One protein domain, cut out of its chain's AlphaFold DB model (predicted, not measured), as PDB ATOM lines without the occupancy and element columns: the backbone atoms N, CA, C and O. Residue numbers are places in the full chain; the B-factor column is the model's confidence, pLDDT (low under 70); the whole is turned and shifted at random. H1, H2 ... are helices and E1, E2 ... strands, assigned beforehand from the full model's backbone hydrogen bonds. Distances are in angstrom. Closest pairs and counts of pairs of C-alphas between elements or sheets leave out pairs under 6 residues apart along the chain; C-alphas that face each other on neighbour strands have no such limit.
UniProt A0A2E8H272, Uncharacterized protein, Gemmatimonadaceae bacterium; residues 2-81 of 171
ATOM      1  N   TRP A   2     195.665  96.359 191.027       91.69
ATOM      2  CA  TRP A   2     196.630  96.640 189.961       91.69
ATOM      3  C   TRP A   2     196.218  96.106 188.591       91.69
ATOM      4  O   TRP A   2     196.324  96.839 187.619       91.69
ATOM      5  N   GLU A   3     195.634  94.908 188.530       91.25
ATOM      6  CA  GLU A   3     195.034  94.365 187.301       91.25
ATOM      7  C   GLU A   3     193.959  95.294 186.724       91.25
ATOM      8  O   GLU A   3     193.945  95.564 185.529       91.25
ATOM      9  N   ALA A   4     193.103  95.866 187.578       91.12
ATOM     10  CA  ALA A   4     192.098  96.834 187.145       91.12
ATOM     11  C   ALA A   4     192.735  98.118 186.585       91.12
ATOM     12  O   ALA A   4     192.179  98.714 185.672       91.12
ATOM     13  N   GLY A   5     193.901  98.518 187.102       90.00
ATOM     14  CA  GLY A   5     194.668  99.643 186.566       90.00
ATOM     15  C   GLY A   5     195.392  99.315 185.262       90.00
ATOM     16  O   GLY A   5     195.535 100.187 184.420       90.00
ATOM     17  N   ALA A   6     195.838  98.070 185.078       91.31
ATOM     18  CA  ALA A   6     196.395  97.593 183.810       91.31
ATOM     19  C   ALA A   6     195.318  97.440 182.721       91.31
ATOM     20  O   ALA A   6     195.632  97.501 181.539       91.31
ATOM     21  N   ALA A   7     194.060  97.258 183.126       93.25
ATOM     22  CA  ALA A   7     192.888  97.202 182.258       93.25
ATOM     23  C   ALA A   7     192.153  98.556 182.130       93.25
ATOM     24  O   ALA A   7     190.973  98.566 181.785       93.25
ATOM     25  N   ASP A   8     192.803  99.674 182.481       93.19
ATOM     26  CA  ASP A   8     192.271 101.046 182.379       93.19
ATOM     27  C   ASP A   8     190.892 101.268 183.031       93.19
ATOM     28  O   ASP A   8     190.112 102.138 182.640       93.19
ATOM     29  N   ARG A   9     190.570 100.500 184.081       93.62
ATOM     30  CA  ARG A   9     189.291 100.629 184.803       93.62
ATOM     31  C   ARG A   9     189.251 101.819 185.759       93.62
ATOM     32  O   ARG A   9     188.197 102.121 186.313       93.62
ATOM     33  N   TRP A  10     190.387 102.470 185.982       95.31
ATOM     34  CA  TRP A  10     190.497 103.725 186.711       95.31
ATOM     35  C   TRP A  10     191.643 104.566 186.130       95.31
ATOM     36  O   TRP A  10     192.647 104.010 185.682       95.31
ATOM     37  N   PRO A  11     191.503 105.900 186.120       94.19
ATOM     38  CA  PRO A  11     192.489 106.804 185.537       94.19
ATOM     39  C   PRO A  11     193.761 106.889 186.397       94.19
ATOM     40  O   PRO A  11     193.713 107.281 187.566       94.19
ATOM     41  N   ARG A  12     194.903 106.512 185.810       94.19
ATOM     42  CA  ARG A  12     196.213 106.497 186.482       94.19
ATOM     43  C   ARG A  12     196.673 107.883 186.931       94.19
ATOM     44  O   ARG A  12     197.173 108.019 188.041       94.19
ATOM     45  N   ASP A  13     196.458 108.890 186.099       96.31
ATOM     46  CA  ASP A  13     196.809 110.285 186.371       96.31
ATOM     47  C   ASP A  13     196.075 110.852 187.598       96.31
ATOM     48  O   ASP A  13     196.680 111.562 188.395       96.31
ATOM     49  N   LEU A  14     194.803 110.488 187.823       97.50
ATOM     50  CA  LEU A  14     194.095 110.870 189.055       97.50
ATOM     51  C   LEU A  14     194.661 110.163 190.291       97.50
ATOM     52  O   LEU A  14     194.780 110.779 191.348       97.50
ATOM     53  N   PHE A  15     195.006 108.878 190.178       96.25
ATOM     54  CA  PHE A  15     195.633 108.148 191.282       96.25
ATOM     55  C   PHE A  15     196.966 108.796 191.684       96.25
ATOM     56  O   PHE A  15     197.193 109.051 192.864       96.25
ATOM     57  N   GLU A  16     197.817 109.097 190.704       95.38
ATOM     58  CA  GLU A  16     199.124 109.723 190.921       95.38
ATOM     59  C   GLU A  16     198.981 111.130 191.514       95.38
ATOM     60  O   GLU A  16     199.604 111.412 192.536       95.38
ATOM     61  N   ALA A  17     198.083 111.959 190.968       97.62
ATOM     62  CA  ALA A  17     197.813 113.297 191.493       97.62
ATOM     63  C   ALA A  17     197.327 113.274 192.955       97.62
ATOM     64  O   ALA A  17     197.757 114.092 193.766       97.62
ATOM     65  N   ALA A  18     196.462 112.320 193.324       97.12
ATOM     66  CA  ALA A  18     196.021 112.170 194.711       97.12
ATOM     67  C   ALA A  18     197.171 111.736 195.637       97.12
ATOM     68  O   ALA A  18     197.331 112.294 196.721       97.12
ATOM     69  N   VAL A  19     197.981 110.757 195.220       95.25
ATOM     70  CA  VAL A  19     199.123 110.251 196.004       95.25
ATOM     71  C   VAL A  19     200.199 111.322 196.203       95.25
ATOM     72  O   VAL A  19     200.804 111.404 197.277       95.25
ATOM     73  N   GLU A  20     200.427 112.168 195.199       95.56
ATOM     74  CA  GLU A  20     201.389 113.266 195.280       95.56
ATOM     75  C   GLU A  20     201.041 114.238 196.416       95.56
ATOM     76  O   GLU A  20     201.930 114.610 197.184       95.56
ATOM     77  N   CYS A  21     199.752 114.544 196.606       95.38
ATOM     78  CA  CYS A  21     199.281 115.433 197.671       95.38
ATOM     79  C   CYS A  21     199.475 114.889 199.095       95.38
ATOM     80  O   CYS A  21     199.515 115.685 200.029       95.38
ATOM     81  N   ILE A  22     199.556 113.569 199.292       94.06
ATOM     82  CA  ILE A  22     199.588 112.985 200.641       94.06
ATOM     83  C   ILE A  22     200.962 113.186 201.287       94.06
ATOM     84  O   ILE A  22     201.968 112.716 200.762       94.06
ATOM     85  N   GLU A  23     201.019 113.807 202.462       91.38
ATOM     86  CA  GLU A  23     202.275 113.993 203.195       91.38
ATOM     87  C   GLU A  23     202.746 112.688 203.855       91.38
ATOM     88  O   GLU A  23     203.910 112.306 203.745       91.38
ATOM     89  N   VAL A  24     201.828 111.971 204.510       91.12
ATOM     90  CA  VAL A  24     202.138 110.760 205.284       91.12
ATOM     91  C   VAL A  24     202.081 109.525 204.384       91.12
ATOM     92  O   VAL A  24     201.072 108.817 204.344       91.12
ATOM     93  N   LYS A  25     203.155 109.271 203.633       93.31
ATOM     94  CA  LYS A  25     203.291 108.100 202.754       93.31
ATOM     95  C   LYS A  25     204.695 107.496 202.802       93.31
ATOM     96  O   LYS A  25     205.680 108.213 202.962       93.31
ATOM     97  N   GLU A  26     204.768 106.183 202.634       92.81
ATOM     98  CA  GLU A  26     206.013 105.443 202.460       92.81
ATOM     99  C   GLU A  26     206.669 105.783 201.115       92.81
ATOM    100  O   GLU A  26     206.019 106.206 200.156       92.81
ATOM    101  N   SER A  27     207.983 105.585 201.039       88.19
ATOM    102  CA  SER A  27     208.729 105.701 199.782       88.19
ATOM    103  C   SER A  27     208.703 104.378 199.010       88.19
ATOM    104  O   SER A  27     208.697 103.310 199.615       88.19
ATOM    105  N   GLY A  28     208.753 104.440 197.677       86.50
ATOM    106  CA  GLY A  28     208.786 103.258 196.802       86.50
ATOM    107  C   GLY A  28     207.494 103.035 196.014       86.50
ATOM    108  O   GLY A  28     206.602 103.884 196.011       86.50
ATOM    109  N   ASP A  29     207.415 101.907 195.300       87.94
ATOM    110  CA  ASP A  29     206.228 101.541 194.521       87.94
ATOM    111  C   ASP A  29     205.117 101.042 195.470       87.94
ATOM    112  O   ASP A  29     205.316 100.040 196.170       87.94
ATOM    113  N   PRO A  30     203.919 101.666 195.484       88.50
ATOM    114  CA  PRO A  30     202.774 101.189 196.261       88.50
ATOM    115  C   PRO A  30     202.434  99.708 196.039       88.50
ATOM    116  O   PRO A  30     201.824  99.085 196.907       88.50
ATOM    117  N   ARG A  31     202.804  99.128 194.888       87.94
ATOM    118  CA  ARG A  31     202.613  97.703 194.571       87.94
ATOM    119  C   ARG A  31     203.439  96.770 195.444       87.94
ATOM    120  O   ARG A  31     203.019  95.635 195.640       87.94
ATOM    121  N   GLU A  32     204.586  97.234 195.922       90.31
ATOM    122  CA  GLU A  32     205.533  96.436 196.703       90.31
ATOM    123  C   GLU A  32     205.289  96.578 198.207       90.31
ATOM    124  O   GLU A  32     205.488  95.626 198.956       90.31
ATOM    125  N   VAL A  33     204.830  97.753 198.647       90.75
ATOM    126  CA  VAL A  33     204.674  98.072 200.077       90.75
ATOM    127  C   VAL A  33     203.257  97.863 200.618       90.75
ATOM    128  O   VAL A  33     203.074  97.739 201.828       90.75
ATOM    129  N   CYS A  34     202.230  97.819 199.760       93.56
ATOM    130  CA  CYS A  34     200.868  97.552 200.222       93.56
ATOM    131  C   CYS A  34     200.682  96.064 200.562       93.56
ATOM    132  O   CYS A  34     200.716  95.225 199.666       93.56
ATOM    133  N   ASP A  35     200.359  95.748 201.821       85.25
ATOM    134  CA  ASP A  35     200.116  94.364 202.270       85.25
ATOM    135  C   ASP A  35     198.860  93.767 201.598       85.25
ATOM    136  O   ASP A  35     198.845  92.605 201.195       85.25
ATOM    137  N   LYS A  36     197.791  94.564 201.411       89.56
ATOM    138  CA  LYS A  36     196.511  94.123 200.800       89.56
ATOM    139  C   LYS A  36     195.776  95.267 200.087       89.56
ATOM    140  O   LYS A  36     194.744  95.729 200.583       89.56
ATOM    141  N   PRO A  37     196.269  95.749 198.932       93.94
ATOM    142  CA  PRO A  37     195.655  96.881 198.256       93.94
ATOM    143  C   PRO A  37     194.283  96.514 197.680       93.94
ATOM    144  O   PRO A  37     194.131  95.519 196.963       93.94
ATOM    145  N   ALA A  38     193.284  97.355 197.938       94.81
ATOM    146  CA  ALA A  38     191.943  97.205 197.377       94.81
ATOM    147  C   ALA A  38     191.516  98.469 196.631       94.81
ATOM    148  O   ALA A  38     191.949  99.576 196.942       94.81
ATOM    149  N   VAL A  39     190.652  98.290 195.635       96.81
ATOM    150  CA  VAL A  39     189.990  99.395 194.944       96.81
ATOM    151  C   VAL A  39     188.511  99.079 194.811       96.81
ATOM    152  O   VAL A  39     188.147  97.977 194.397       96.81
ATOM    153  N   PHE A  40     187.676 100.049 195.154       97.38
ATOM    154  CA  PHE A  40     186.260 100.051 194.821       97.38
ATOM    155  C   PHE A  40     186.051 100.890 193.571       97.38
ATOM    156  O   PHE A  40     186.562 102.005 193.499       97.38
ATOM    157  N   LEU A  41     185.334 100.342 192.591       97.81
ATOM    158  CA  LEU A  41     185.037 101.000 191.322       97.81
ATOM    159  C   LEU A  41     183.536 101.223 191.218       97.81
ATOM    160  O   LEU A  41     182.758 100.309 191.484       97.81
ATOM    161  N   LEU A  42     183.160 102.439 190.847       96.69
ATOM    162  CA  LEU A  42     181.790 102.931 190.871       96.69
ATOM    163  C   LEU A  42     181.497 103.671 189.570       96.69
ATOM    164  O   LEU A  42     182.311 104.484 189.129       96.69
ATOM    165  N   GLU A  43     180.323 103.424 189.001       96.75
ATOM    166  CA  GLU A  43     179.739 104.233 187.932       96.75
ATOM    167  C   GLU A  43     178.389 104.752 188.432       96.75
ATOM    168  O   GLU A  43     177.525 103.977 188.840       96.75
ATOM    169  N   TYR A  44     178.251 106.072 188.488       95.31
ATOM    170  CA  TYR A  44     177.024 106.750 188.883       95.31
ATOM    171  C   TYR A  44     176.059 106.811 187.694       95.31
ATOM    172  O   TYR A  44     176.471 106.770 186.536       95.31
ATOM    173  N   ALA A  45     174.763 106.956 187.977       93.75
ATOM    174  CA  ALA A  45     173.716 106.985 186.951       93.75
ATOM    175  C   ALA A  45     173.846 108.152 185.948       93.75
ATOM    176  O   ALA A  45     173.268 108.097 184.867       93.75
ATOM    177  N   ASP A  46     174.592 109.201 186.300       92.44
ATOM    178  CA  ASP A  46     174.915 110.344 185.438       92.44
ATOM    179  C   ASP A  46     176.209 110.151 184.619       92.44
ATOM    180  O   ASP A  46     176.623 111.050 183.889       92.44
ATOM    181  N   GLY A  47     176.844 108.980 184.719       93.19
ATOM    182  CA  GLY A  47     178.085 108.643 184.027       93.19
ATOM    183  C   GLY A  47     179.358 109.054 184.769       93.19
ATOM    184  O   GLY A  47     180.455 108.755 184.284       93.19
ATOM    185  N   LEU A  48     179.264 109.695 185.943       94.00
ATOM    186  CA  LEU A  48     180.439 109.937 186.778       94.00
ATOM    187  C   LEU A  48     181.060 108.594 187.183       94.00
ATOM    188  O   LEU A  48     180.372 107.668 187.604       94.00
ATOM    189  N   ARG A  49     182.386 108.485 187.091       96.00
ATOM    190  CA  ARG A  49     183.134 107.301 187.529       96.00
ATOM    191  C   ARG A  49     183.995 107.645 188.727       96.00
ATOM    192  O   ARG A  49     184.685 108.662 188.715       96.00
ATOM    193  N   ALA A  50     183.988 106.786 189.739       96.56
ATOM    194  CA  ALA A  50     184.811 106.953 190.928       96.56
ATOM    195  C   ALA A  50     185.602 105.685 191.249       96.56
ATOM    196  O   ALA A  50     185.135 104.561 191.052       96.56
ATOM    197  N   ALA A  51     186.805 105.892 191.780       97.56
ATOM    198  CA  ALA A  51     187.652 104.844 192.322       97.56
ATOM    199  C   ALA A  51     188.070 105.223 193.747       97.56
ATOM    200  O   ALA A  51     188.559 106.327 193.980       97.56
ATOM    201  N   THR A  52     187.877 104.319 194.706       96.69
ATOM    202  CA  THR A  52     188.331 104.500 196.093       96.69
ATOM    203  C   THR A  52     189.381 103.458 196.412       96.69
ATOM    204  O   THR A  52     189.125 102.263 196.280       96.69
ATOM    205  N   PHE A  53     190.556 103.909 196.837       96.19
ATOM    206  CA  PHE A  53     191.718 103.060 197.050       96.19
ATOM    207  C   PHE A  53     191.969 102.837 198.541       96.19
ATOM    208  O   PHE A  53     191.974 103.779 199.328       96.19
ATOM    209  N   MET A  54     192.208 101.584 198.918       95.44
ATOM    210  CA  MET A  54     192.692 101.200 200.241       95.44
ATOM    211  C   MET A  54     194.150 100.775 200.092       95.44
ATOM    212  O   MET A  54     194.428  99.693 199.575       95.44
ATOM    213  N   LEU A  55     195.067 101.640 200.518       94.94
ATOM    214  CA  LEU A  55     196.515 101.495 200.328       94.94
ATOM    215  C   LEU A  55     197.225 101.203 201.660       94.94
ATOM    216  O   LEU A  55     198.199 101.860 202.028       94.94
ATOM    217  N   GLY A  56     196.693 100.239 202.419       92.75
ATOM    218  CA  GLY A  56     197.246  99.859 203.719       92.75
ATOM    219  C   GLY A  56     198.698  99.394 203.596       92.75
ATOM    220  O   GLY A  56     198.997  98.532 202.772       92.75
ATOM    221  N   GLY A  57     199.582  99.974 204.409       91.88
ATOM    222  CA  GLY A  57     201.034  99.778 204.338       91.88
ATOM    223  C   GLY A  57     201.766 100.882 203.571       91.88
ATOM    224  O   GLY A  57     202.899 101.180 203.912       91.88
ATOM    225  N   PHE A  58     201.117 101.551 202.610       94.75
ATOM    226  CA  PHE A  58     201.722 102.665 201.867       94.75
ATOM    227  C   PHE A  58     201.433 104.028 202.493       94.75
ATOM    228  O   PHE A  58     202.298 104.893 202.531       94.75
ATOM    229  N   THR A  59     200.207 104.265 202.953       93.50
ATOM    230  CA  THR A  59     199.832 105.567 203.511       93.50
ATOM    231  C   THR A  59     198.750 105.429 204.571       93.50
ATOM    232  O   THR A  59     197.881 104.560 204.491       93.50
ATOM    233  N   SER A  60     198.810 106.307 205.570       91.38
ATOM    234  CA  SER A  60     197.727 106.562 206.527       91.38
ATOM    235  C   SER A  60     197.035 107.911 206.283       91.38
ATOM    236  O   SER A  60     196.100 108.268 207.003       91.38
ATOM    237  N   GLY A  61     197.492 108.657 205.272       92.81
ATOM    238  CA  GLY A  61     196.899 109.906 204.823       92.81
ATOM    239  C   GLY A  61     195.722 109.687 203.876       92.81
ATOM    240  O   GLY A  61     195.456 108.585 203.397       92.81
ATOM    241  N   TRP A  62     195.007 110.775 203.609       94.62
ATOM    242  CA  TRP A  62     193.813 110.785 202.773       94.62
ATOM    243  C   TRP A  62     193.976 111.853 201.708       94.62
ATOM    244  O   TRP A  62     194.411 112.962 202.002       94.62
ATOM    245  N   ALA A  63     193.582 111.548 200.480       96.75
ATOM    246  CA  ALA A  63     193.545 112.526 199.407       96.75
ATOM    247  C   ALA A  63     192.423 112.208 198.427       96.75
ATOM    248  O   ALA A  63     191.843 111.121 198.427       96.75
ATOM    249  N   TYR A  64     192.127 113.191 197.594       97.19
ATOM    250  CA  TYR A  64     191.202 113.088 196.485       97.19
ATOM    251  C   TYR A  64     191.827 113.742 195.265       97.19
ATOM    252  O   TYR A  64     192.490 114.770 195.385       97.19
ATOM    253  N   ALA A  65     191.546 113.172 194.100       98.31
ATOM    254  CA  ALA A  65     191.728 113.842 192.830       98.31
ATOM    255  C   ALA A  65     190.471 113.668 191.979       98.31
ATOM    256  O   ALA A  65     189.847 112.605 191.979       98.31
ATOM    257  N   GLY A  66     190.110 114.716 191.249       97.88
ATOM    258  CA  GLY A  66     188.958 114.734 190.362       97.88
ATOM    259  C   GLY A  66     189.275 115.473 189.075       97.88
ATOM    260  O   GLY A  66     190.048 116.429 189.066       97.88
ATOM    261  N   ARG A  67     188.657 115.035 187.981       97.62
ATOM    262  CA  ARG A  67     188.762 115.699 186.682       97.62
ATOM    263  C   ARG A  67     187.533 116.573 186.455       97.62
ATOM    264  O   ARG A  67     186.414 116.083 186.583       97.62
ATOM    265  N   ARG A  68     187.738 117.846 186.117       95.12
ATOM    266  CA  ARG A  68     186.660 118.757 185.709       95.12
ATOM    267  C   ARG A  68     186.293 118.566 184.243       95.12
ATOM    268  O   ARG A  68     187.092 118.067 183.446       95.12
ATOM    269  N   ASP A  69     185.129 119.091 183.880       90.31
ATOM    270  CA  ASP A  69     184.786 119.360 182.488       90.31
ATOM    271  C   ASP A  69     185.880 120.231 181.849       90.31
ATOM    272  O   ASP A  69     186.276 121.261 182.394       90.31
ATOM    273  N   GLY A  70     186.423 119.780 180.716       92.31
ATOM    274  CA  GLY A  70     187.600 120.380 180.071       92.31
ATOM    275  C   GLY A  70     188.931 119.683 180.380       92.31
ATOM    276  O   GLY A  70     189.940 120.007 179.760       92.31
ATOM    277  N   GLY A  71     188.943 118.691 181.277       93.81
ATOM    278  CA  GLY A  71     190.068 117.768 181.462       93.81
ATOM    279  C   GLY A  71     191.084 118.155 182.540       93.81
ATOM    280  O   GLY A  71     191.973 117.357 182.825       93.81
ATOM    281  N   SER A  72     190.954 119.325 183.173       97.00
ATOM    282  CA  SER A  72     191.840 119.733 184.272       97.00
ATOM    283  C   SER A  72     191.653 118.847 185.505       97.00
ATOM    284  O   SER A  72     190.518 118.530 185.873       97.00
ATOM    285  N   ILE A  73     192.755 118.499 186.167       98.31
ATOM    286  CA  ILE A  73     192.764 117.696 187.394       98.31
ATOM    287  C   ILE A  73     192.917 118.622 188.599       98.31
ATOM    288  O   ILE A  73     193.874 119.390 188.665       98.31
ATOM    289  N   ASP A  74     192.002 118.506 189.558       98.06
ATOM    290  CA  ASP A  74     192.174 119.045 190.904       98.06
ATOM    291  C   ASP A  74     192.552 117.907 191.844       98.06
ATOM    292  O   ASP A  74     191.895 116.864 191.831       98.06
ATOM    293  N   ALA A  75     193.543 118.125 192.703       98.00
ATOM    294  CA  ALA A  75     193.911 117.187 193.754       98.00
ATOM    295  C   ALA A  75     194.121 117.914 195.086       98.00
ATOM    296  O   ALA A  75     194.531 119.076 195.119       98.00
ATOM    297  N   ALA A  76     193.787 117.241 196.186       96.25
ATOM    298  CA  ALA A  76     193.942 117.778 197.530       96.25
ATOM    299  C   ALA A  76     194.129 116.666 198.568       96.25
ATOM    300  O   ALA A  76     193.517 115.600 198.481       96.25
ATOM    301  N   GLU A  77     194.925 116.963 199.592       95.38
ATOM    302  CA  GLU A  77     195.027 116.165 200.814       95.38
ATOM    303  C   GLU A  77     193.889 116.510 201.790       95.38
ATOM    304  O   GLU A  77     193.493 117.671 201.929       95.38
ATOM    305  N   PHE A  78     193.413 115.509 202.531       89.75
ATOM    306  CA  PHE A  78     192.640 115.689 203.758       89.75
ATOM    307  C   PHE A  78     193.494 115.281 204.955       89.75
ATOM    308  O   PHE A  78     193.680 114.098 205.246       89.75
ATOM    309  N   PHE A  79     193.992 116.271 205.686       89.69
ATOM    310  CA  PHE A  79     194.773 116.007 206.883       89.69
ATOM    311  C   PHE A  79     193.866 115.691 208.080       89.69
ATOM    312  O   PHE A  79     193.100 116.540 208.545       89.69
ATOM    313  N   LEU A  80     193.990 114.477 208.621       88.12
ATOM    314  CA  LEU A  80     193.334 114.070 209.861       88.12
ATOM    315  C   LEU A  80     194.361 114.021 210.988       88.12
ATOM    316  O   LEU A  80     195.173 113.103 211.067       88.12
ATOM    317  N   ALA A  81     194.307 115.005 211.886       89.06
ATOM    318  CA  ALA A  81     195.140 114.965 213.079       89.06
ATOM    319  C   ALA A  81     194.804 113.751 213.957       89.06
ATOM    320  O   ALA A  81     193.628 113.420 214.176       89.06
TER     321      ALA A  81
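Overview. This is residues 2 to 81 of the 171 residues of an uncharacterized protein of Gemmatimonadaceae bacterium (UniProt A0A2E8H272). Two small antiparallel hairpins of strands, E1 with E2 and E3 with E4, stand side by side as two separate two-stranded sheets, and helix H2 packs on the second of them. The short helices H1 and H3 lie toward the other end of the domain, farther from its middle than H2, with H1 near E1. The printed part has 80 residues, with three named helices followed by four named strands: H1, H2, H3, E1, E2, E3, E4. The class is mixed, helices and strands. The whole is compact and rounded, with a radius of gyration of the C-alphas of 12.9 A and spans of 34 by 28 by 18 A.

Arrangement. H1, residues 2 to 6, is close to but not clearly touching H2, residues 12 to 21; their closest C-alphas, those of Gly 5 and Arg 12, are 7.0 A apart. H1 is likewise close to but not clearly touching H3, residues 30 to 33, where the closest C-alphas, of Trp 2 and Arg 31, are 7.6 A apart. H2 and H3 are apart. In H1 and H2 every O i to N i+4 pair is within hydrogen-bond range; H3, with 4 residues, is too short for such a pair. E1, residues 38 to 43, and E2, residues 49 to 54, form a hairpin, antiparallel at 166 degrees between their directions. N 40 and O 52 are 2.9 A apart, within hydrogen-bond range, as are N 54 and O 38 at 2.8 A. H1 and E1 are near each other, with 5 pairs of C-alphas within 10 A. E3, residues 62 to 67, and E4, residues 73 to 78, form a second hairpin, antiparallel at 164 degrees. N 64 and O 76, 2.9 A apart, and N 78 and O 62, 2.8 A apart, are within hydrogen-bond range. E2 and E3 are near each other, with 9 pairs of C-alphas within 10 A. The closest C-alphas of H2 and E3, those of Ala 18 and Ala 65, are 5.0 A apart; those of H2 and E4, Cys 21 and Glu 77, are 5.3 A apart. H2 is apart from E1 and E2.

Along the chain. H1 begins at C-alpha 2, (196.630, 96.640, 189.961). H2 measures 14.6 A from first to last C-alpha. H3 begins at Pro 30. E1 starts with C-alpha 38 at (191.943, 97.205, 197.377); E1 and E2 are each 17.0 A long from first to last C-alpha. E3 measures 17.6 A and E4 16.5 A, ending with C-alpha 78 at (192.640, 115.689, 203.758).

Size, cuts and confidence. The C-alphas farthest apart, of Ser 27 and Ala 45, are 37.3 A apart. The printed part has no cut, and no link is long. The mean pLDDT of the printed part is 93.8, and no printed residue is under 70.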